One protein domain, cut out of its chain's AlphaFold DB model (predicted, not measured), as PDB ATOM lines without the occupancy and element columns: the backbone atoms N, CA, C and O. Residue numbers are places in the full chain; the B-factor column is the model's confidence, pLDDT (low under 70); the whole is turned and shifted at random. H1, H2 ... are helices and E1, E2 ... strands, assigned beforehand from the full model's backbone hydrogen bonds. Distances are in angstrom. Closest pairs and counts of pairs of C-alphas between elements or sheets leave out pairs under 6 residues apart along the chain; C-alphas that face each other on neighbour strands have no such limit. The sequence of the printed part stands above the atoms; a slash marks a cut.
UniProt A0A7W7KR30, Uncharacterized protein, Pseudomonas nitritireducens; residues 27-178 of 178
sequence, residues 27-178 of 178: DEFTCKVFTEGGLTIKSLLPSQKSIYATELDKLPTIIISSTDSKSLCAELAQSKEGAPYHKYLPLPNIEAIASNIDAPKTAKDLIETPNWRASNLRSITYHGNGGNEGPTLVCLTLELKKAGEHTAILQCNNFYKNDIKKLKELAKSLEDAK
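What this domain is: This is residues 27 to 178 of the 178 residues of an uncharacterized protein of Pseudomonas nitritireducens (UniProt A0A7W7KR30). One twisted antiparallel sheet of seven strands makes the core, with the short helix H1 packed on one face and the helices H2 and H3 on the other. The long hairpin of E5 and E6 makes the longest axis, and the unnamed stretch 77 to 96 continues on H1's face of the sheet. The 152 printed residues include three named helices and seven named strands, in the order E1 E2 E3 H1 E4 H2 E5 E6 E7 H3, and the sheet's order is E1 E2 E3 E7 E6 E5 E4. The class is mixed, helices and strands. The whole is compact, with a radius of gyration of the C-alphas of 15.4 A, and only just elongated, spanning 52 by 34 by 30 A.

How they stand to each other: E1, residues 29 to 36, and E2, residues 39 to 46, form an antiparallel hairpin at 160 degrees, with N 32 and O 43 at 2.9 A. E3, residues 61 to 66, is antiparallel to E2 at 165 degrees, with N 42 and O 63 at 2.8 A; E1 E2 E3 is a meander, each strand the antiparallel neighbour of the one before. H1, residues 69 to 76, is on the sheet at a height of 8.0 A, over E7, residues 149 to 157, and runs along it at 4 degrees on the local plane. It is only just not over E3, on which 2 of its 8 C-alphas fall. The closest C-alphas of H1 and E7 are those of Ser 69 and His 150, 5.3 A apart. E4, residues 97 to 102, is an edge strand, as is E1. Its neighbour is E5, residues 116 to 127, antiparallel at 155 degrees, with N 123 and O 101 at 2.8 A. E5 bends by 55 degrees at residue 119. E6, residues 133 to 146, forms a hairpin with E5, with N 124 and O 137 at 2.8 A, and another with E7, with N 142 and O 153 at 2.9 A; E5 E6 E7 is a second meander. E7 is also antiparallel to E3 at 166 degrees, with N 64 and O 152 at 2.8 A. H2, residues 105 to 111, has a height over the sheet of 9.0 A and runs across E5 at 67 degrees on the local plane. H3, residues 161 to 176, has a height of 9.2 A, over E7 and E6, and runs along E6 at 20 degrees on the local plane. With residues 164 to 168 alone H3 touches H2, at a steep tilt of 60 degrees, the same way; the closest C-alphas, of Ile 111 and Ile 164, are 6.4 A apart. The helices and the sheet make three layers, a sheet with helices on both faces: H2 and H3 are on one face of the sheet, H1 on the opposite face. H1 is apart from H2 and H3. Every O i to N i+4 pair is within hydrogen-bond range in H1 and H3, and 2 of 3 in H2.

Where its parts are: E1 begins at C-alpha 29, (104.797, 89.342, 86.933), and is 21.7 A long; E2 is 22.2 A long. E6, the longest strand, runs 40.5 A from C-alpha 133 at (100.981, 110.212, 65.654). E5 measures 32.3 A and E7 26.0 A. H3, 22.6 A long, ends at C-alpha 176, (103.289, 98.771, 104.098).

The domain as a whole: The two C-alphas farthest apart, of Gly 130 and Ala 147, are 51.8 A apart. From edge to edge of the sheet the strands' lines turn by 71 degrees. The printed part has no cut and ends at Lys 178, the chain's last residue. The links E2 to E3, 14 residues, and H1 to E4, 20 residues, are long. The mean pLDDT of the printed part is 88.0; it is under 70 at residues 27, 48 to 49, 79 to 82 and 177 to 178.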
ATOM      1  N   ASP A  27     102.085  85.310  89.772       60.88
ATOM      2  CA  ASP A  27     101.099  84.942  88.746       60.88
ATOM      3  C   ASP A  27     100.903  86.044  87.685       60.88
ATOM      4  O   ASP A  27     100.527  85.762  86.543       60.88
ATOM      5  N   GLU A  28     101.214  87.300  88.030       70.69
ATOM      6  CA  GLU A  28     101.048  88.469  87.159       70.69
ATOM      7  C   GLU A  28     102.374  88.988  86.591       70.69
ATOM      8  O   GLU A  28     102.395  89.536  85.482       70.69
ATOM      9  N   PHE A  29     103.487  88.816  87.314       78.94
ATOM     10  CA  PHE A  29     104.797  89.342  86.933       78.94
ATOM     11  C   PHE A  29     105.937  88.356  87.192       78.94
ATOM     12  O   PHE A  29     106.019  87.711  88.230       78.94
ATOM     13  N   THR A  30     106.888  88.324  86.266       82.94
ATOM     14  CA  THR A  30     108.207  87.744  86.458       82.94
ATOM     15  C   THR A  30     109.070  88.806  87.122       82.94
ATOM     16  O   THR A  30     109.402  89.822  86.504       82.94
ATOM     17  N   CYS A  31     109.432  88.587  88.383       86.81
ATOM     18  CA  CYS A  31     110.342  89.474  89.095       86.81
ATOM     19  C   CYS A  31     111.806  89.063  88.879       86.81
ATOM     20  O   CYS A  31     112.181  87.907  89.076       86.81
ATOM     21  N   LYS A  32     112.653  90.031  88.518       89.19
ATOM     22  CA  LYS A  32     114.119  89.906  88.520       89.19
ATOM     23  C   LYS A  32     114.712  90.892  89.515       89.19
ATOM     24  O   LYS A  32     114.364  92.069  89.477       89.19
ATOM     25  N   VAL A  33     115.625  90.432  90.366       91.44
ATOM     26  CA  VAL A  33     116.310  91.266  91.362       91.44
ATOM     27  C   VAL A  33     117.805  91.270  91.079       91.44
ATOM     28  O   VAL A  33     118.392  90.211  90.855       91.44
ATOM     29  N   PHE A  34     118.419  92.448  91.083       91.25
ATOM     30  CA  PHE A  34     119.865  92.611  90.954       91.25
ATOM     31  C   PHE A  34     120.343  93.856  91.706       91.25
ATOM     32  O   PHE A  34     119.548  94.714  92.090       91.25
ATOM     33  N   THR A  35     121.652  93.939  91.926       91.94
ATOM     34  CA  THR A  35     122.287  95.038  92.659       91.94
ATOM     35  C   THR A  35     123.341  95.684  91.776       91.94
ATOM     36  O   THR A  35     124.164  94.986  91.189       91.94
ATOM     37  N   GLU A  36     123.347  97.011  91.707       89.62
ATOM     38  CA  GLU A  36     124.333  97.784  90.949       89.62
ATOM     39  C   GLU A  36     124.632  99.084  91.698       89.62
ATOM     40  O   GLU A  36     123.712  99.774  92.124       89.62
ATOM     41  N   GLY A  37     125.911  99.412  91.909       85.31
ATOM     42  CA  GLY A  37     126.300 100.690  92.520       85.31
ATOM     43  C   GLY A  37     125.711 100.961  93.915       85.31
ATOM     44  O   GLY A  37     125.480 102.113  94.257       85.31
ATOM     45  N   GLY A  38     125.424  99.923  94.712       87.56
ATOM     46  CA  GLY A  38     124.775 100.074  96.026       87.56
ATOM     47  C   GLY A  38     123.258 100.310  95.969       87.56
ATOM     48  O   GLY A  38     122.638 100.609  96.992       87.56
ATOM     49  N   LEU A  39     122.652 100.165  94.791       92.62
ATOM     50  CA  LEU A  39     121.210 100.191  94.578       92.62
ATOM     51  C   LEU A  39     120.684  98.760  94.477       92.62
ATOM     52  O   LEU A  39     121.292  97.922  93.811       92.62
ATOM     53  N   THR A  40     119.541  98.484  95.094       93.75
ATOM     54  CA  THR A  40     118.766  97.263  94.852       93.75
ATOM     55  C   THR A  40     117.713  97.559  93.797       93.75
ATOM     56  O   THR A  40     116.871  98.433  93.990       93.75
ATOM     57  N   ILE A  41     117.749  96.826  92.687       94.62
ATOM     58  CA  ILE A  41     116.830  96.993  91.567       94.62
ATOM     59  C   ILE A  41     115.952  95.750  91.454       94.62
ATOM     60  O   ILE A  41     116.446  94.626  91.337       94.62
ATOM     61  N   LYS A  42     114.635  95.956  91.453       94.12
ATOM     62  CA  LYS A  42     113.630  94.935  91.153       94.12
ATOM     63  C   LYS A  42     112.937  95.304  89.848       94.12
ATOM     64  O   LYS A  42     112.378  96.389  89.724       94.12
ATOM     65  N   SER A  43     112.964  94.402  88.879       93.12
ATOM     66  CA  SER A  43     112.274  94.533  87.599       93.12
ATOM     67  C   SER A  43     111.076  93.595  87.578       93.12
ATOM     68  O   SER A  43     111.243  92.378  87.650       93.12
ATOM     69  N   LEU A  44     109.874  94.163  87.508       91.44
ATOM     70  CA  LEU A  44     108.612  93.438  87.422       91.44
ATOM     71  C   LEU A  44     108.161  93.401  85.960       91.44
ATOM     72  O   LEU A  44     107.606  94.375  85.444       91.44
ATOM     73  N   LEU A  45     108.425  92.283  85.287       88.19
ATOM     74  CA  LEU A  45     108.043  92.040  83.895       88.19
ATOM     75  C   LEU A  45     106.665  91.376  83.857       88.19
ATOM     76  O   LEU A  45     106.514  90.338  84.486       88.19
ATOM     77  N   PRO A  46     105.657  91.890  83.140       83.75
ATOM     78  CA  PRO A  46     104.337  91.254  83.160       83.75
ATOM     79  C   PRO A  46     104.371  89.855  82.506       83.75
ATOM     80  O   PRO A  46     104.801  89.740  81.357       83.75
ATOM     81  N   SER A  47     103.923  88.820  83.230       73.81
ATOM     82  CA  SER A  47     104.074  87.390  82.891       73.81
ATOM     83  C   SER A  47     103.098  86.891  81.827       73.81
ATOM     84  O   SER A  47     103.457  86.048  81.008       73.81
ATOM     85  N   GLN A  48     101.862  87.390  81.828       62.38
ATOM     86  CA  GLN A  48     100.821  86.956  80.896       62.38
ATOM     87  C   GLN A  48     100.456  88.098  79.962       62.38
ATOM     88  O   GLN A  48      99.788  89.062  80.335       62.38
ATOM     89  N   LYS A  49     100.926  87.993  78.724       64.06
ATOM     90  CA  LYS A  49     100.657  88.969  77.677       64.06
ATOM     91  C   LYS A  49      99.953  88.261  76.537       64.06
ATOM     92  O   LYS A  49     100.371  87.191  76.108       64.06
ATOM     93  N   SER A  50      98.871  88.877  76.073       76.00
ATOM     94  CA  SER A  50      98.175  88.480  74.852       76.00
ATOM     95  C   SER A  50      99.172  88.273  73.707       76.00
ATOM     96  O   SER A  50     100.168  88.989  73.624       76.00
ATOM     97  N   ILE A  51      98.875  87.366  72.775       81.06
ATOM     98  CA  ILE A  51      99.654  87.228  71.531       81.06
ATOM     99  C   ILE A  51      99.656  88.516  70.689       81.06
ATOM    100  O   ILE A  51     100.498  88.680  69.814       81.06
ATOM    101  N   TYR A  52      98.733  89.439  70.976       82.00
ATOM    102  CA  TYR A  52      98.644  90.763  70.361       82.00
ATOM    103  C   TYR A  52      99.429  91.845  71.120       82.00
ATOM    104  O   TYR A  52      99.388  93.007  70.726       82.00
ATOM    105  N   ALA A  53     100.103  91.502  72.223       83.75
ATOM    106  CA  ALA A  53     100.842  92.470  73.020       83.75
ATOM    107  C   ALA A  53     102.077  92.981  72.272       83.75
ATOM    108  O   ALA A  53     102.938  92.211  71.833       83.75
ATOM    109  N   THR A  54     102.182  94.300  72.197       87.88
ATOM    110  CA  THR A  54     103.315  95.007  71.609       87.88
ATOM    111  C   THR A  54     104.515  95.017  72.562       87.88
ATOM    112  O   THR A  54     104.400  94.701  73.748       87.88
ATOM    113  N   GLU A  55     105.687  95.418  72.069       88.81
ATOM    114  CA  GLU A  55     106.861  95.644  72.929       88.81
ATOM    115  C   GLU A  55     106.623  96.751  73.967       88.81
ATOM    116  O   GLU A  55     107.172  96.695  75.065       88.81
ATOM    117  N   LEU A  56     105.747  97.717  73.666       90.38
ATOM    118  CA  LEU A  56     105.357  98.769  74.606       90.38
ATOM    119  C   LEU A  56     104.540  98.212  75.771       90.38
ATOM    120  O   LEU A  56     104.744  98.612  76.915       90.38
ATOM    121  N   ASP A  57     103.687  97.220  75.511       86.31
ATOM    122  CA  ASP A  57     102.946  96.546  76.575       86.31
ATOM    123  C   ASP A  57     103.902  95.796  77.511       86.31
ATOM    124  O   ASP A  57     103.626  95.672  78.702       86.31
ATOM    125  N   LYS A  58     105.032  95.291  76.990       87.94
ATOM    126  CA  LYS A  58     106.077  94.493  77.673       87.94
ATOM    127  C   LYS A  58     107.007  95.279  78.589       87.94
ATOM    128  O   LYS A  58     107.800  94.644  79.284       87.94
ATOM    129  N   LEU A  59     106.862  96.598  78.668       92.19
ATOM    130  CA  LEU A  59     107.688  97.419  79.544       92.19
ATOM    131  C   LEU A  59     107.569  96.981  81.018       92.19
ATOM    132  O   LEU A  59     106.459  96.756  81.515       92.19
ATOM    133  N   PRO A  60     108.703  96.829  81.728       92.62
ATOM    134  CA  PRO A  60     108.686  96.466  83.135       92.62
ATOM    135  C   PRO A  60     108.259  97.646  84.011       92.62
ATOM    136  O   PRO A  60     108.397  98.813  83.647       92.62
ATOM    137  N   THR A  61     107.815  97.334  85.226       94.12
ATOM    138  CA  THR A  61     107.861  98.298  86.333       94.12
ATOM    139  C   THR A  61     109.148  98.070  87.110       94.12
ATOM    140  O   THR A  61     109.422  96.946  87.531       94.12
ATOM    141  N   ILE A  62     109.950  99.115  87.285       95.69
ATOM    142  CA  ILE A  62     111.217  99.042  88.011       95.69
ATOM    143  C   ILE A  62     111.033  99.659  89.389       95.69
ATOM    144  O   ILE A  62     110.491 100.751  89.516       95.69
ATOM    145  N   ILE A  63     111.511  98.974  90.419       95.62
ATOM    146  CA  ILE A  63     111.586  99.485  91.785       95.62
ATOM    147  C   ILE A  63     113.059  99.546  92.156       95.62
ATOM    148  O   ILE A  63     113.759  98.537  92.071       95.62
ATOM    149  N   ILE A  64     113.527 100.720  92.554       94.88
ATOM    150  CA  ILE A  64     114.906 100.954  92.974       94.88
ATOM    151  C   ILE A  64     114.877 101.356  94.438       94.88
ATOM    152  O   ILE A  64     114.130 102.260  94.802       94.88
ATOM    153  N   SER A  65     115.681 100.720  95.278       94.00
ATOM    154  CA  SER A  65     115.832 101.105  96.676       94.00
ATOM    155  C   SER A  65     117.295 101.233  97.079       94.00
ATOM    156  O   SER A  65     118.173 100.546  96.552       94.00
ATOM    157  N   SER A  66     117.569 102.151  98.003       93.81
ATOM    158  CA  SER A  66     118.887 102.318  98.607       93.81
ATOM    159  C   SER A  66     118.783 102.975  99.980       93.81
ATOM    160  O   SER A  66     117.940 103.845 100.207       93.81
ATOM    161  N   THR A  67     119.681 102.592 100.884       92.12
ATOM    162  CA  THR A  67     119.921 103.303 102.149       92.12
ATOM    163  C   THR A  67     120.827 104.525 101.960       92.12
ATOM    164  O   THR A  67     120.880 105.398 102.824       92.12
ATOM    165  N   ASP A  68     121.504 104.643 100.813       91.00
ATOM    166  CA  ASP A  68     122.209 105.858 100.415       91.00
ATOM    167  C   ASP A  68     121.318 106.712  99.506       91.00
ATOM    168  O   ASP A  68     121.306 106.602  98.275       91.00
ATOM    169  N   SER A  69     120.575 107.627 100.133       88.31
ATOM    170  CA  SER A  69     119.703 108.550  99.407       88.31
ATOM    171  C   SER A  69     120.456 109.410  98.388       88.31
ATOM    172  O   SER A  69     119.826 109.829  97.416       88.31
ATOM    173  N   LYS A  70     121.748 109.716  98.590       88.81
ATOM    174  CA  LYS A  70     122.512 110.550  97.647       88.81
ATOM    175  C   LYS A  70     122.799 109.778  96.369       88.81
ATOM    176  O   LYS A  70     122.589 110.325  95.288       88.81
ATOM    177  N   SER A  71     123.203 108.516  96.502       87.62
ATOM    178  CA  SER A  71     123.440 107.628  95.363       87.62
ATOM    179  C   SER A  71     122.176 107.441  94.523       87.62
ATOM    180  O   SER A  71     122.229 107.613  93.306       87.62
ATOM    181  N   LEU A  72     121.012 107.216  95.149       91.50
ATOM    182  CA  LEU A  72     119.760 107.103  94.391       91.50
ATOM    183  C   LEU A  72     119.350 108.427  93.723       91.50
ATOM    184  O   LEU A  72     118.977 108.426  92.556       91.50
ATOM    185  N   CYS A  73     119.463 109.573  94.407       89.81
ATOM    186  CA  CYS A  73     119.165 110.870  93.783       89.81
ATOM    187  C   CYS A  73     120.055 111.145  92.558       89.81
ATOM    188  O   CYS A  73     119.573 111.671  91.556       89.81
ATOM    189  N   ALA A  74     121.344 110.799  92.632       88.75
ATOM    190  CA  ALA A  74     122.276 110.967  91.520       88.75
ATOM    191  C   ALA A  74     121.929 110.061  90.328       88.75
ATOM    192  O   ALA A  74     122.054 110.485  89.182       88.75
ATOM    193  N   GLU A  75     121.463 108.839  90.592       90.31
ATOM    194  CA  GLU A  75     120.983 107.926  89.554       90.31
ATOM    195  C   GLU A  75     119.733 108.482  88.851       90.31
ATOM    196  O   GLU A  75     119.720 108.617  87.628       90.31
ATOM    197  N   LEU A  76     118.723 108.913  89.616       89.25
ATOM    198  CA  LEU A  76     117.454 109.411  89.066       89.25
ATOM    199  C   LEU A  76     117.593 110.740  88.299       89.25
ATOM    200  O   LEU A  76     116.803 111.022  87.397       89.25
ATOM    201  N   ALA A  77     118.600 111.558  88.619       84.06
ATOM    202  CA  ALA A  77     118.841 112.845  87.962       84.06
ATOM    203  C   ALA A  77     119.381 112.730  86.519       84.06
ATOM    204  O   ALA A  77     119.471 113.738  85.815       84.06
ATOM    205  N   GLN A  78     119.755 111.530  86.061       73.06
ATOM    206  CA  GLN A  78     120.334 111.327  84.724       73.06
ATOM    207  C   GLN A  78     119.299 111.437  83.589       73.06
ATOM    208  O   GLN A  78     119.666 111.631  82.429       73.06
ATOM    209  N   SER A  79     118.008 111.379  83.907       67.75
ATOM    210  CA  SER A  79     116.916 111.481  82.939       67.75
ATOM    211  C   SER A  79     116.703 112.931  82.476       67.75
ATOM    212  O   SER A  79     116.058 113.716  83.168       67.75
ATOM    213  N   LYS A  80     117.153 113.303  81.268       67.75
ATOM    214  CA  LYS A  80     116.945 114.643  80.653       67.75
ATOM    215  C   LYS A  80     116.034 114.596  79.425       67.75
ATOM    216  O   LYS A  80     115.908 113.536  78.816       67.75
ATOM    217  N   GLU A  81     115.357 115.698  79.107       68.38
ATOM    218  CA  GLU A  81     114.510 115.811  77.910       68.38
ATOM    219  C   GLU A  81     115.316 115.459  76.649       68.38
ATOM    220  O   GLU A  81     116.518 115.722  76.587       68.38
ATOM    221  N   GLY A  82     114.684 114.790  75.681       64.88
ATOM    222  CA  GLY A  82     115.358 114.306  74.470       64.88
ATOM    223  C   GLY A  82     116.315 113.120  74.673       64.88
ATOM    224  O   GLY A  82     116.767 112.540  73.690       64.88
ATOM    225  N   ALA A  83     116.597 112.707  75.913       72.12
ATOM    226  CA  ALA A  83     117.363 111.501  76.223       72.12
ATOM    227  C   ALA A  83     116.436 110.311  76.551       72.12
ATOM    228  O   ALA A  83     115.283 110.523  76.950       72.12
ATOM    229  N   PRO A  84     116.919 109.056  76.433       78.06
ATOM    230  CA  PRO A  84     116.186 107.882  76.902       78.06
ATOM    231  C   PRO A  84     115.695 108.071  78.342       78.06
ATOM    232  O   PRO A  84     116.406 108.648  79.165       78.06
ATOM    233  N   TYR A  85     114.481 107.597  78.640       86.56
ATOM    234  CA  TYR A  85     113.816 107.905  79.907       86.56
ATOM    235  C   TYR A  85     114.662 107.522  81.125       86.56
ATOM    236  O   TYR A  85     114.936 108.374  81.963       86.56
ATOM    237  N   HIS A  86     115.109 106.267  81.222       91.44
ATOM    238  CA  HIS A  86     116.028 105.816  82.269       91.44
ATOM    239  C   HIS A  86     116.753 104.538  81.828       91.44
ATOM    240  O   HIS A  86     116.157 103.702  81.153       91.44
ATOM    241  N   LYS A  87     118.008 104.325  82.253       90.50
ATOM    242  CA  LYS A  87     118.804 103.153  81.830       90.50
ATOM    243  C   LYS A  87     118.178 101.806  82.234       90.50
ATOM    244  O   LYS A  87     118.231 100.844  81.478       90.50
ATOM    245  N   TYR A  88     117.538 101.759  83.405       91.88
ATOM    246  CA  TYR A  88     116.815 100.578  83.905       91.88
ATOM    247  C   TYR A  88     115.428 100.361  83.293       91.88
ATOM    248  O   TYR A  88     114.871  99.277  83.439       91.88
ATOM    249  N   LEU A  89     114.877 101.366  82.609       91.75
ATOM    250  CA  LEU A  89     113.599 101.274  81.906       91.75
ATOM    251  C   LEU A  89     113.815 101.630  80.427       91.75
ATOM    252  O   LEU A  89     113.395 102.702  79.981       91.75
ATOM    253  N   PRO A  90     114.529 100.771  79.675       88.88
ATOM    254  CA  PRO A  90     114.800 101.027  78.273       88.88
ATOM    255  C   PRO A  90     113.501 100.962  77.475       88.88
ATOM    256  O   PRO A  90     112.712 100.025  77.604       88.88
ATOM    257  N   LEU A  91     113.297 101.966  76.629       91.44
ATOM    258  CA  LEU A  91     112.160 102.016  75.724       91.44
ATOM    259  C   LEU A  91     112.501 101.288  74.423       91.44
ATOM    260  O   LEU A  91     113.605 101.472  73.902       91.44
ATOM    261  N   PRO A  92     111.586 100.474  73.875       90.94
ATOM    262  CA  PRO A  92     111.811  99.825  72.597       90.94
ATOM    263  C   PRO A  92     111.827 100.867  71.475       90.94
ATOM    264  O   PRO A  92     111.103 101.861  71.536       90.94
ATOM    265  N   ASN A  93     112.630 100.603  70.441       88.88
ATOM    266  CA  ASN A  93     112.696 101.381  69.202       88.88
ATOM    267  C   ASN A  93     112.823 102.903  69.422       88.88
ATOM    268  O   ASN A  93     111.962 103.679  69.017       88.88
ATOM    269  N   ILE A  94     113.901 103.323  70.092       88.81
ATOM    270  CA  ILE A  94     114.158 104.732  70.439       88.81
ATOM    271  C   ILE A  94     114.151 105.641  69.199       88.81
ATOM    272  O   ILE A  94     113.674 106.767  69.276       88.81
ATOM    273  N   GLU A  95     114.621 105.147  68.052       88.31
ATOM    274  CA  GLU A  95     114.639 105.892  66.783       88.31
ATOM    275  C   GLU A  95     113.232 106.223  66.260       88.31
ATOM    276  O   GLU A  95     113.065 107.166  65.495       88.31
ATOM    277  N   ALA A  96     112.211 105.478  66.692       90.44
ATOM    278  CA  ALA A  96     110.820 105.746  66.352       90.44
ATOM    279  C   ALA A  96     110.128 106.718  67.320       90.44
ATOM    280  O   ALA A  96     108.937 106.973  67.148       90.44
ATOM    281  N   ILE A  97     110.820 107.253  68.332       91.56
ATOM    282  CA  ILE A  97     110.251 108.263  69.232       91.56
ATOM    283  C   ILE A  97     110.183 109.604  68.495       91.56
ATOM    284  O   ILE A  97     111.205 110.198  68.163       91.56
ATOM    285  N   ALA A  98     108.962 110.090  68.287       91.44
ATOM    286  CA  ALA A  98     108.675 111.372  67.651       91.44
ATOM    287  C   ALA A  98     108.812 112.545  68.628       91.44
ATOM    288  O   ALA A  98     109.290 113.619  68.266       91.44
ATOM    289  N   SER A  99     108.390 112.347  69.879       91.25
ATOM    290  CA  SER A  99     108.492 113.360  70.927       91.25
ATOM    291  C   SER A  99     108.698 112.734  72.297       91.25
ATOM    292  O   SER A  99     108.120 111.697  72.618       91.25
ATOM    293  N   ASN A 100     109.490 113.407  73.125       92.06
ATOM    294  CA  ASN A 100     109.755 113.043  74.511       92.06
ATOM    295  C   ASN A 100     109.827 114.334  75.322       92.06
ATOM    296  O   ASN A 100     110.879 114.973  75.374       92.06
ATOM    297  N   ILE A 101     108.686 114.721  75.882       91.81
ATOM    298  CA  ILE A 101     108.484 116.018  76.533       91.81
ATOM    299  C   ILE A 101     107.979 115.825  77.956       91.81
ATOM    300  O   ILE A 101     107.376 114.801  78.285       91.81
ATOM    301  N   ASP A 102     108.183 116.828  78.800       91.75
ATOM    302  CA  ASP A 102     107.636 116.808  80.151       91.75
ATOM    303  C   ASP A 102     106.100 116.823  80.130       91.75
ATOM    304  O   ASP A 102     105.451 117.584  79.410       91.75
ATOM    305  N   ALA A 103     105.506 115.966  80.957       88.75
ATOM    306  CA  ALA A 103     104.065 115.916  81.136       88.75
ATOM    307  C   ALA A 103     103.568 117.139  81.932       88.75
ATOM    308  O   ALA A 103     104.291 117.670  82.789       88.75
ATOM    309  N   PRO A 104     102.311 117.571  81.717       88.94
ATOM    310  CA  PRO A 104     101.756 118.729  82.406       88.94
ATOM    311  C   PRO A 104     101.713 118.521  83.924       88.94
ATOM    312  O   PRO A 104     101.534 117.408  84.422       88.94
ATOM    313  N   LYS A 105     101.803 119.622  84.679       89.19
ATOM    314  CA  LYS A 105     101.775 119.598  86.151       89.19
ATOM    315  C   LYS A 105     100.546 118.871  86.712       89.19
ATOM    316  O   LYS A 105     100.675 118.097  87.651       89.19
ATOM    317  N   THR A 106      99.385 119.044  86.086       89.38
ATOM    318  CA  THR A 106      98.141 118.366  86.478       89.38
ATOM    319  C   THR A 106      98.248 116.841  86.429       89.38
ATOM    320  O   THR A 106      97.637 116.164  87.250       89.38
ATOM    321  N   ALA A 107      99.042 116.281  85.511       90.06
ATOM    322  CA  ALA A 107      99.299 114.845  85.461       90.06
ATOM    323  C   ALA A 107     100.167 114.387  86.644       90.06
ATOM    324  O   ALA A 107      99.903 113.336  87.222       90.06
ATOM    325  N   LYS A 108     101.147 115.199  87.065       90.19
ATOM    326  CA  LYS A 108     101.940 114.924  88.275       90.19
ATOM    327  C   LYS A 108     101.037 114.893  89.508       90.19
ATOM    328  O   LYS A 108     101.022 113.898  90.226       90.19
ATOM    329  N   ASP A 109     100.196 115.912  89.672       90.44
ATOM    330  CA  ASP A 109      99.272 116.025  90.808       90.44
ATOM    331  C   ASP A 109      98.299 114.826  90.903       90.44
ATOM    332  O   ASP A 109      97.901 114.420  91.995       90.44
ATOM    333  N   LEU A 110      97.938 114.208  89.769       91.12
ATOM    334  CA  LEU A 110      97.065 113.028  89.735       91.12
ATOM    335  C   LEU A 110      97.714 111.761  90.303       91.12
ATOM    336  O   LEU A 110      96.991 110.909  90.833       91.12
ATOM    337  N   ILE A 111      99.035 111.603  90.190       91.44
ATOM    338  CA  ILE A 111      99.746 110.391  90.630       91.44
ATOM    339  C   ILE A 111     100.360 110.518  92.020       91.44
ATOM    340  O   ILE A 111     100.556 109.489  92.666       91.44
ATOM    341  N   GLU A 112     100.604 111.736  92.505       90.19
ATOM    342  CA  GLU A 112     101.132 111.936  93.855       90.19
ATOM    343  C   GLU A 112     100.186 111.365  94.929       90.19
ATOM    344  O   GLU A 112      98.950 111.370  94.816       90.19
ATOM    345  N   THR A 113     100.797 110.837  95.986       86.44
ATOM    346  CA  THR A 113     100.130 110.388  97.214       86.44
ATOM    347  C   THR A 113     100.853 111.027  98.408       86.44
ATOM    348  O   THR A 113     101.937 111.582  98.227       86.44
ATOM    349  N   PRO A 114     100.296 111.015  99.635       84.81
ATOM    350  CA  PRO A 114     100.865 111.768 100.761       84.81
ATOM    351  C   PRO A 114     102.364 111.540 101.018       84.81
ATOM    352  O   PRO A 114     103.058 112.477 101.407       84.81
ATOM    353  N   ASN A 115     102.864 110.330 100.748       90.12
ATOM    354  CA  ASN A 115     104.252 109.940 100.994       90.12
ATOM    355  C   ASN A 115     105.093 109.812  99.716       90.12
ATOM    356  O   ASN A 115     106.315 109.680  99.802       90.12
ATOM    357  N   TRP A 116     104.460 109.881  98.543       94.12
ATOM    358  CA  TRP A 116     105.120 109.694  97.259       94.12
ATOM    359  C   TRP A 116     105.082 110.954  96.406       94.12
ATOM    360  O   TRP A 116     104.018 111.524  96.151       94.12
ATOM    361  N   ARG A 117     106.251 111.352  95.904       93.12
ATOM    362  CA  ARG A 117     106.415 112.528  95.043       93.12
ATOM    363  C   ARG A 117     106.781 112.129  93.628       93.12
ATOM    364  O   ARG A 117     107.621 111.257  93.432       93.12
ATOM    365  N   ALA A 118     106.178 112.789  92.647       93.00
ATOM    366  CA  ALA A 118     106.509 112.579  91.244       93.00
ATOM    367  C   ALA A 118     107.682 113.488  90.857       93.00
ATOM    368  O   ALA A 118     107.507 114.689  90.645       93.00
ATOM    369  N   SER A 119     108.888 112.932  90.764       90.31
ATOM    370  CA  SER A 119     110.089 113.714  90.433       90.31
ATOM    371  C   SER A 119     110.312 113.872  88.936       90.31
ATOM    372  O   SER A 119     110.836 114.894  88.490       90.31
ATOM    373  N   ASN A 120     109.859 112.901  88.145       90.56
ATOM    374  CA  ASN A 120     109.920 112.946  86.694       90.56
ATOM    375  C   ASN A 120     108.631 112.368  86.102       90.56
ATOM    376  O   ASN A 120     108.103 111.375  86.601       90.56
ATOM    377  N   LEU A 121     108.103 113.026  85.075       93.19
ATOM    378  CA  LEU A 121     106.917 112.585  84.350       93.19
ATOM    379  C   LEU A 121     107.016 113.096  82.918       93.19
ATOM    380  O   LEU A 121     107.055 114.309  82.714       93.19
ATOM    381  N   ARG A 122     107.039 112.188  81.945       93.06
ATOM    382  CA  ARG A 122     107.199 112.509  80.524       93.06
ATOM    383  C   ARG A 122     106.167 111.828  79.661       93.06
ATOM    384  O   ARG A 122     105.841 110.670  79.894       93.06
ATOM    385  N   SER A 123     105.715 112.548  78.645       94.00
ATOM    386  CA  SER A 123     104.928 112.004  77.547       94.00
ATOM    387  C   SER A 123     105.865 111.614  76.413       94.00
ATOM    388  O   SER A 123     106.629 112.445  75.915       94.00
ATOM    389  N   ILE A 124     105.805 110.348  76.013       93.06
ATOM    390  CA  ILE A 124     106.629 109.774  74.955       93.06
ATOM    391  C   ILE A 124     105.712 109.278  73.854       93.06
ATOM    392  O   ILE A 124     104.942 108.340  74.061       93.06
ATOM    393  N   THR A 125     105.810 109.903  72.687       93.56
ATOM    394  CA  THR A 125     104.980 109.602  71.520       93.56
ATOM    395  C   THR A 125     105.852 109.019  70.428       93.56
ATOM    396  O   THR A 125     106.905 109.566  70.099       93.56
ATOM    397  N   TYR A 126     105.413 107.900  69.866       93.31
ATOM    398  CA  TYR A 126     106.076 107.241  68.748       93.31
ATOM    399  C   TYR A 126     105.543 107.753  67.410       93.31
ATOM    400  O   TYR A 126     104.399 108.198  67.315       93.31
ATOM    401  N   HIS A 127     106.345 107.645  66.355       92.69
ATOM    402  CA  HIS A 127     105.872 107.821  64.990       92.69
ATOM    403  C   HIS A 127     104.871 106.717  64.630       92.69
ATOM    404  O   HIS A 127     105.131 105.526  64.814       92.69
ATOM    405  N   GLY A 128     103.719 107.124  64.108       88.56
ATOM    406  CA  GLY A 128     102.724 106.247  63.513       88.56
ATOM    407  C   GLY A 128     102.940 106.072  62.011       88.56
ATOM    408  O   GLY A 128     103.752 106.745  61.368       88.56
ATOM    409  N   ASN A 129     102.173 105.158  61.419       83.75
ATOM    410  CA  ASN A 129     102.247 104.897  59.984       83.75
ATOM    411  C   ASN A 129     101.837 106.132  59.170       83.75
ATOM    412  O   ASN A 129     100.837 106.790  59.469       83.75
ATOM    413  N   GLY A 130     102.594 106.413  58.106       81.81
ATOM    414  CA  GLY A 130     102.292 107.502  57.173       81.81
ATOM    415  C   GLY A 130     102.497 108.907  57.744       81.81
ATOM    416  O   GLY A 130     101.879 109.840  57.249       81.81
ATOM    417  N   GLY A 131     103.328 109.062  58.783       77.44
ATOM    418  CA  GLY A 131     103.610 110.363  59.402       77.44
ATOM    419  C   GLY A 131     102.566 110.823  60.425       77.44
ATOM    420  O   GLY A 131     102.651 111.948  60.904       77.44
ATOM    421  N   ASN A 132     101.602 109.964  60.771       86.88
ATOM    422  CA  ASN A 132     100.642 110.226  61.843       86.88
ATOM    423  C   ASN A 132     101.279 110.042  63.228       86.88
ATOM    424  O   ASN A 132     102.327 109.407  63.361       86.88
ATOM    425  N   GLU A 133     100.621 110.544  64.272       87.38
ATOM    426  CA  GLU A 133     100.981 110.212  65.654       87.38
ATOM    427  C   GLU A 133     100.724 108.726  65.933       87.38
ATOM    428  O   GLU A 133      99.694 108.159  65.558       87.38
ATOM    429  N   GLY A 134     101.703 108.081  66.558       91.56
ATOM    430  CA  GLY A 134     101.635 106.700  67.002       91.56
ATOM    431  C   GLY A 134     101.227 106.590  68.474       91.56
ATOM    432  O   GLY A 134     100.665 107.522  69.055       91.56
ATOM    433  N   PRO A 135     101.493 105.437  69.113       92.25
ATOM    434  CA  PRO A 135     101.177 105.245  70.522       92.25
ATOM    435  C   PRO A 135     101.917 106.258  71.402       92.25
ATOM    436  O   PRO A 135     103.083 106.578  71.166       92.25
ATOM    437  N   THR A 136     101.224 106.733  72.437       92.88
ATOM    438  CA  THR A 136     101.780 107.622  73.460       92.88
ATOM    439  C   THR A 136     101.768 106.923  74.811       92.88
ATOM    440  O   THR A 136     100.746 106.375  75.220       92.88
ATOM    441  N   LEU A 137     102.900 106.968  75.506       93.94
ATOM    442  CA  LEU A 137     103.061 106.482  76.871       93.94
ATOM    443  C   LEU A 137     103.435 107.634  77.795       93.94
ATOM    444  O   LEU A 137     104.156 108.551  77.405       93.94
ATOM    445  N   VAL A 138     103.018 107.536  79.049       94.12
ATOM    446  CA  VAL A 138     103.522 108.380  80.126       94.12
ATOM    447  C   VAL A 138     104.515 107.581  80.952       94.12
ATOM    448  O   VAL A 138     104.152 106.585  81.581       94.12
ATOM    449  N   CYS A 139     105.767 108.026  80.946       94.81
ATOM    450  CA  CYS A 139     106.837 107.491  81.773       94.81
ATOM    451  C   CYS A 139     107.019 108.345  83.025       94.81
ATOM    452  O   CYS A 139     107.040 109.570  82.937       94.81
ATOM    453  N   LEU A 140     107.139 107.707  84.185       94.44
ATOM    454  CA  LEU A 140     107.116 108.369  85.486       94.44
ATOM    455  C   LEU A 140     108.150 107.808  86.451       94.44
ATOM    456  O   LEU A 140     108.495 106.628  86.384       94.44
ATOM    457  N   THR A 141     108.612 108.674  87.349       95.38
ATOM    458  CA  THR A 141     109.438 108.349  88.509       95.38
ATOM    459  C   THR A 141     108.711 108.849  89.745       95.38
ATOM    460  O   THR A 141     108.465 110.050  89.889       95.38
ATOM    461  N   LEU A 142     108.361 107.917  90.624       95.00
ATOM    462  CA  LEU A 142     107.678 108.188  91.879       95.00
ATOM    463  C   LEU A 142     108.616 107.845  93.041       95.00
ATOM    464  O   LEU A 142     109.084 106.714  93.121       95.00
ATOM    465  N   GLU A 143     108.897 108.800  93.923       94.88
ATOM    466  CA  GLU A 143     109.881 108.680  95.008       94.88
ATOM    467  C   GLU A 143     109.226 108.651  96.391       94.88
ATOM    468  O   GLU A 143     108.354 109.469  96.686       94.88
ATOM    469  N   LEU A 144     109.727 107.770  97.257       93.88
ATOM    470  CA  LEU A 144     109.417 107.671  98.681       93.88
ATOM    471  C   LEU A 144     110.711 107.770  99.493       93.88
ATOM    472  O   LEU A 144     111.620 106.954  99.336       93.88
ATOM    473  N   LYS A 145     110.772 108.736 100.411       91.00
ATOM    474  CA  LYS A 145     111.870 108.889 101.380       91.00
ATOM    475  C   LYS A 145     111.329 108.609 102.779       91.00
ATOM    476  O   LYS A 145     110.565 109.413 103.306       91.00
ATOM    477  N   LYS A 146     111.712 107.476 103.375       85.25
ATOM    478  CA  LYS A 146     111.209 107.019 104.686       85.25
ATOM    479  C   LYS A 146     112.344 106.372 105.482       85.25
ATOM    480  O   LYS A 146     113.070 105.546 104.951       85.25
ATOM    481  N   ALA A 147     112.488 106.750 106.755       79.56
ATOM    482  CA  ALA A 147     113.347 106.075 107.743       79.56
ATOM    483  C   ALA A 147     114.803 105.777 107.303       79.56
ATOM    484  O   ALA A 147     115.363 104.745 107.655       79.56
ATOM    485  N   GLY A 148     115.438 106.683 106.550       81.88
ATOM    486  CA  GLY A 148     116.818 106.497 106.075       81.88
ATOM    487  C   GLY A 148     116.946 105.642 104.810       81.88
ATOM    488  O   GLY A 148     118.057 105.406 104.348       81.88
ATOM    489  N   GLU A 149     115.828 105.234 104.215       88.19
ATOM    490  CA  GLU A 149     115.776 104.578 102.917       88.19
ATOM    491  C   GLU A 149     115.100 105.484 101.882       88.19
ATOM    492  O   GLU A 149     114.157 106.233 102.167       88.19
ATOM    493  N   HIS A 150     115.594 105.406 100.654       93.25
ATOM    494  CA  HIS A 150     115.028 106.069  99.497       93.25
ATOM    495  C   HIS A 150     114.602 104.997  98.491       93.25
ATOM    496  O   HIS A 150     115.387 104.123  98.128       93.25
ATOM    497  N   THR A 151     113.334 105.024  98.084       94.81
ATOM    498  CA  THR A 151     112.752 104.109  97.096       94.81
ATOM    499  C   THR A 151     112.168 104.894  95.936       94.81
ATOM    500  O   THR A 151     111.542 105.928  96.150       94.81
ATOM    501  N   ALA A 152     112.336 104.389  94.722       95.75
ATOM    502  CA  ALA A 152     111.747 104.943  93.518       95.75
ATOM    503  C   ALA A 152     111.033 103.859  92.707       95.75
ATOM    504  O   ALA A 152     111.521 102.735  92.597       95.75
ATOM    505  N   ILE A 153     109.893 104.210  92.119       95.62
ATOM    506  CA  ILE A 153     109.176 103.405  91.128       95.62
ATOM    507  C   ILE A 153     109.334 104.094  89.779       95.62
ATOM    508  O   ILE A 153     108.980 105.265  89.647       95.62
ATOM    509  N   LEU A 154     109.840 103.371  88.784       95.75
ATOM    510  CA  LEU A 154     109.905 103.815  87.399       95.75
ATOM    511  C   LEU A 154     108.957 102.957  86.567       95.75
ATOM    512  O   LEU A 154     109.018 101.725  86.607       95.75
ATOM    513  N   GLN A 155     108.089 103.599  85.794       94.56
ATOM    514  CA  GLN A 155     107.119 102.903  84.953       94.56
ATOM    515  C   GLN A 155     106.771 103.739  83.726       94.56
ATOM    516  O   GLN A 155     106.736 104.960  83.814       94.56
ATOM    517  N   CYS A 156     106.447 103.081  82.615       94.06
ATOM    518  CA  CYS A 156     105.747 103.687  81.489       94.06
ATOM    519  C   CYS A 156     104.405 102.980  81.284       94.06
ATOM    520  O   CYS A 156     104.349 101.750  81.317       94.06
ATOM    521  N   ASN A 157     103.323 103.738  81.113       90.94
ATOM    522  CA  ASN A 157     101.980 103.197  80.894       90.94
ATOM    523  C   ASN A 157     101.122 104.159  80.053       90.94
ATOM    524  O   ASN A 157     101.570 105.241  79.688       90.94
ATOM    525  N   ASN A 158      99.882 103.773  79.747       89.94
ATOM    526  CA  ASN A 158      98.957 104.592  78.951       89.94
ATOM    527  C   ASN A 158      98.289 105.727  79.751       89.94
ATOM    528  O   ASN A 158      97.497 106.489  79.204       89.94
ATOM    529  N   PHE A 159      98.583 105.835  81.049       92.25
ATOM    530  CA  PHE A 159      98.067 106.860  81.953       92.25
ATOM    531  C   PHE A 159      96.539 106.888  82.098       92.25
ATOM    532  O   PHE A 159      95.947 107.913  82.447       92.25
ATOM    533  N   TYR A 160      95.872 105.751  81.882       91.19
ATOM    534  CA  TYR A 160      94.445 105.638  82.155       91.19
ATOM    535  C   TYR A 160      94.175 105.498  83.654       91.19
ATOM    536  O   TYR A 160      95.031 105.112  84.450       91.19
ATOM    537  N   LYS A 161      92.923 105.747  84.057       92.38
ATOM    538  CA  LYS A 161      92.488 105.670  85.463       92.38
ATOM    539  C   LYS A 161      92.877 104.350  86.144       92.38
ATOM    540  O   LYS A 161      93.232 104.353  87.319       92.38
ATOM    541  N   ASN A 162      92.806 103.232  85.419       90.56
ATOM    542  CA  ASN A 162      93.182 101.924  85.951       90.56
ATOM    543  C   ASN A 162      94.700 101.786  86.151       90.56
ATOM    544  O   ASN A 162      95.124 101.214  87.149       90.56
ATOM    545  N   ASP A 163      95.511 102.349  85.253       90.25
ATOM    546  CA  ASP A 163      96.973 102.343  85.373       90.25
ATOM    547  C   ASP A 163      97.419 103.186  86.570       90.25
ATOM    548  O   ASP A 163      98.210 102.733  87.395       90.25
ATOM    549  N   ILE A 164      96.823 104.374  86.731       92.38
ATOM    550  CA  ILE A 164      97.054 105.251  87.887       92.38
ATOM    551  C   ILE A 164      96.656 104.542  89.186       92.38
ATOM    552  O   ILE A 164      97.389 104.597  90.172       92.38
ATOM    553  N   LYS A 165      95.504 103.857  89.201       92.38
ATOM    554  CA  LYS A 165      95.054 103.089  90.368       92.38
ATOM    555  C   LYS A 165      96.066 101.999  90.740       92.38
ATOM    556  O   LYS A 165      96.489 101.958  91.891       92.38
ATOM    557  N   LYS A 166      96.501 101.184  89.772       90.38
ATOM    558  CA  LYS A 166      97.494 100.116  89.987       90.38
ATOM    559  C   LYS A 166      98.838 100.652  90.480       90.38
ATOM    560  O   LYS A 166      99.453 100.051  91.357       90.38
ATOM    561  N   LEU A 167      99.285 101.791  89.946       92.38
ATOM    562  CA  LEU A 167     100.495 102.463  90.418       92.38
ATOM    563  C   LEU A 167     100.364 102.872  91.890       92.38
ATOM    564  O   LEU A 167     101.273 102.618  92.676       92.38
ATOM    565  N   LYS A 168      99.233 103.470  92.280       92.00
ATOM    566  CA  LYS A 168      98.990 103.873  93.674       92.00
ATOM    567  C   LYS A 168      98.882 102.677  94.618       92.00
ATOM    568  O   LYS A 168      99.363 102.754  95.743       92.00
ATOM    569  N   GLU A 169      98.286 101.575  94.170       90.81
ATOM    570  CA  GLU A 169      98.238 100.319  94.929       90.81
ATOM    571  C   GLU A 169      99.642  99.743  95.149       90.81
ATOM    572  O   GLU A 169      99.968  99.365  96.271       90.81
ATOM    573  N   LEU A 170     100.500  99.758  94.121       89.75
ATOM    574  CA  LEU A 170     101.905  99.357  94.246       89.75
ATOM    575  C   LEU A 170     102.696 100.282  95.185       89.75
ATOM    576  O   LEU A 170     103.468  99.815  96.019       89.75
ATOM    577  N   ALA A 171     102.514 101.595  95.050       91.00
ATOM    578  CA  ALA A 171     103.154 102.577  95.918       91.00
ATOM    579  C   ALA A 171     102.777 102.334  97.387       91.00
ATOM    580  O   ALA A 171     103.646 102.288  98.255       91.00
ATOM    581  N   LYS A 172     101.493 102.069  97.650       89.81
ATOM    582  CA  LYS A 172     101.001 101.732  98.985       89.81
ATOM    583  C   LYS A 172     101.573 100.411  99.506       89.81
ATOM    584  O   LYS A 172     102.048 100.372 100.634       89.81
ATOM    585  N   SER A 173     101.602  99.347  98.699       87.50
ATOM    586  CA  SER A 173     102.155  98.061  99.154       87.50
ATOM    587  C   SER A 173     103.640  98.163  99.524       87.50
ATOM    588  O   SER A 173     104.105  97.472 100.423       87.50
ATOM    589  N   LEU A 174     104.390  99.043  98.853       87.06
ATOM    590  CA  LEU A 174     105.792  99.326  99.175       87.06
ATOM    591  C   LEU A 174     105.971 100.162 100.452       87.06
ATOM    592  O   LEU A 174     107.036 100.095 101.062       87.06
ATOM    593  N   GLU A 175     104.968 100.950 100.847       84.38
ATOM    594  CA  GLU A 175     104.958 101.638 102.144       84.38
ATOM    595  C   GLU A 175     104.688 100.676 103.301       84.38
ATOM    596  O   GLU A 175     105.296 100.842 104.360       84.38
ATOM    597  N   ASP A 176     103.776  99.720 103.088       75.44
ATOM    598  CA  ASP A 176     103.289  98.771 104.098       75.44
ATOM    599  C   ASP A 176     104.278  97.615 104.341       75.44
ATOM    600  O   ASP A 176     104.342  97.079 105.444       75.44
ATOM    601  N   ALA A 177     105.082  97.253 103.335       66.06
ATOM    602  CA  ALA A 177     106.121  96.227 103.451       66.06
ATOM    603  C   ALA A 177     107.345  96.665 104.289       66.06
ATOM    604  O   ALA A 177     108.283  95.889 104.427       66.06
ATOM    605  N   LYS A 178     107.370  97.898 104.823       56.47
ATOM    606  CA  LYS A 178     108.528  98.506 105.504       56.47
ATOM    607  C   LYS A 178     108.178  99.166 106.832       56.47
ATOM    608  O   LYS A 178     108.869  98.871 107.827       56.47
TER     609      LYS A 178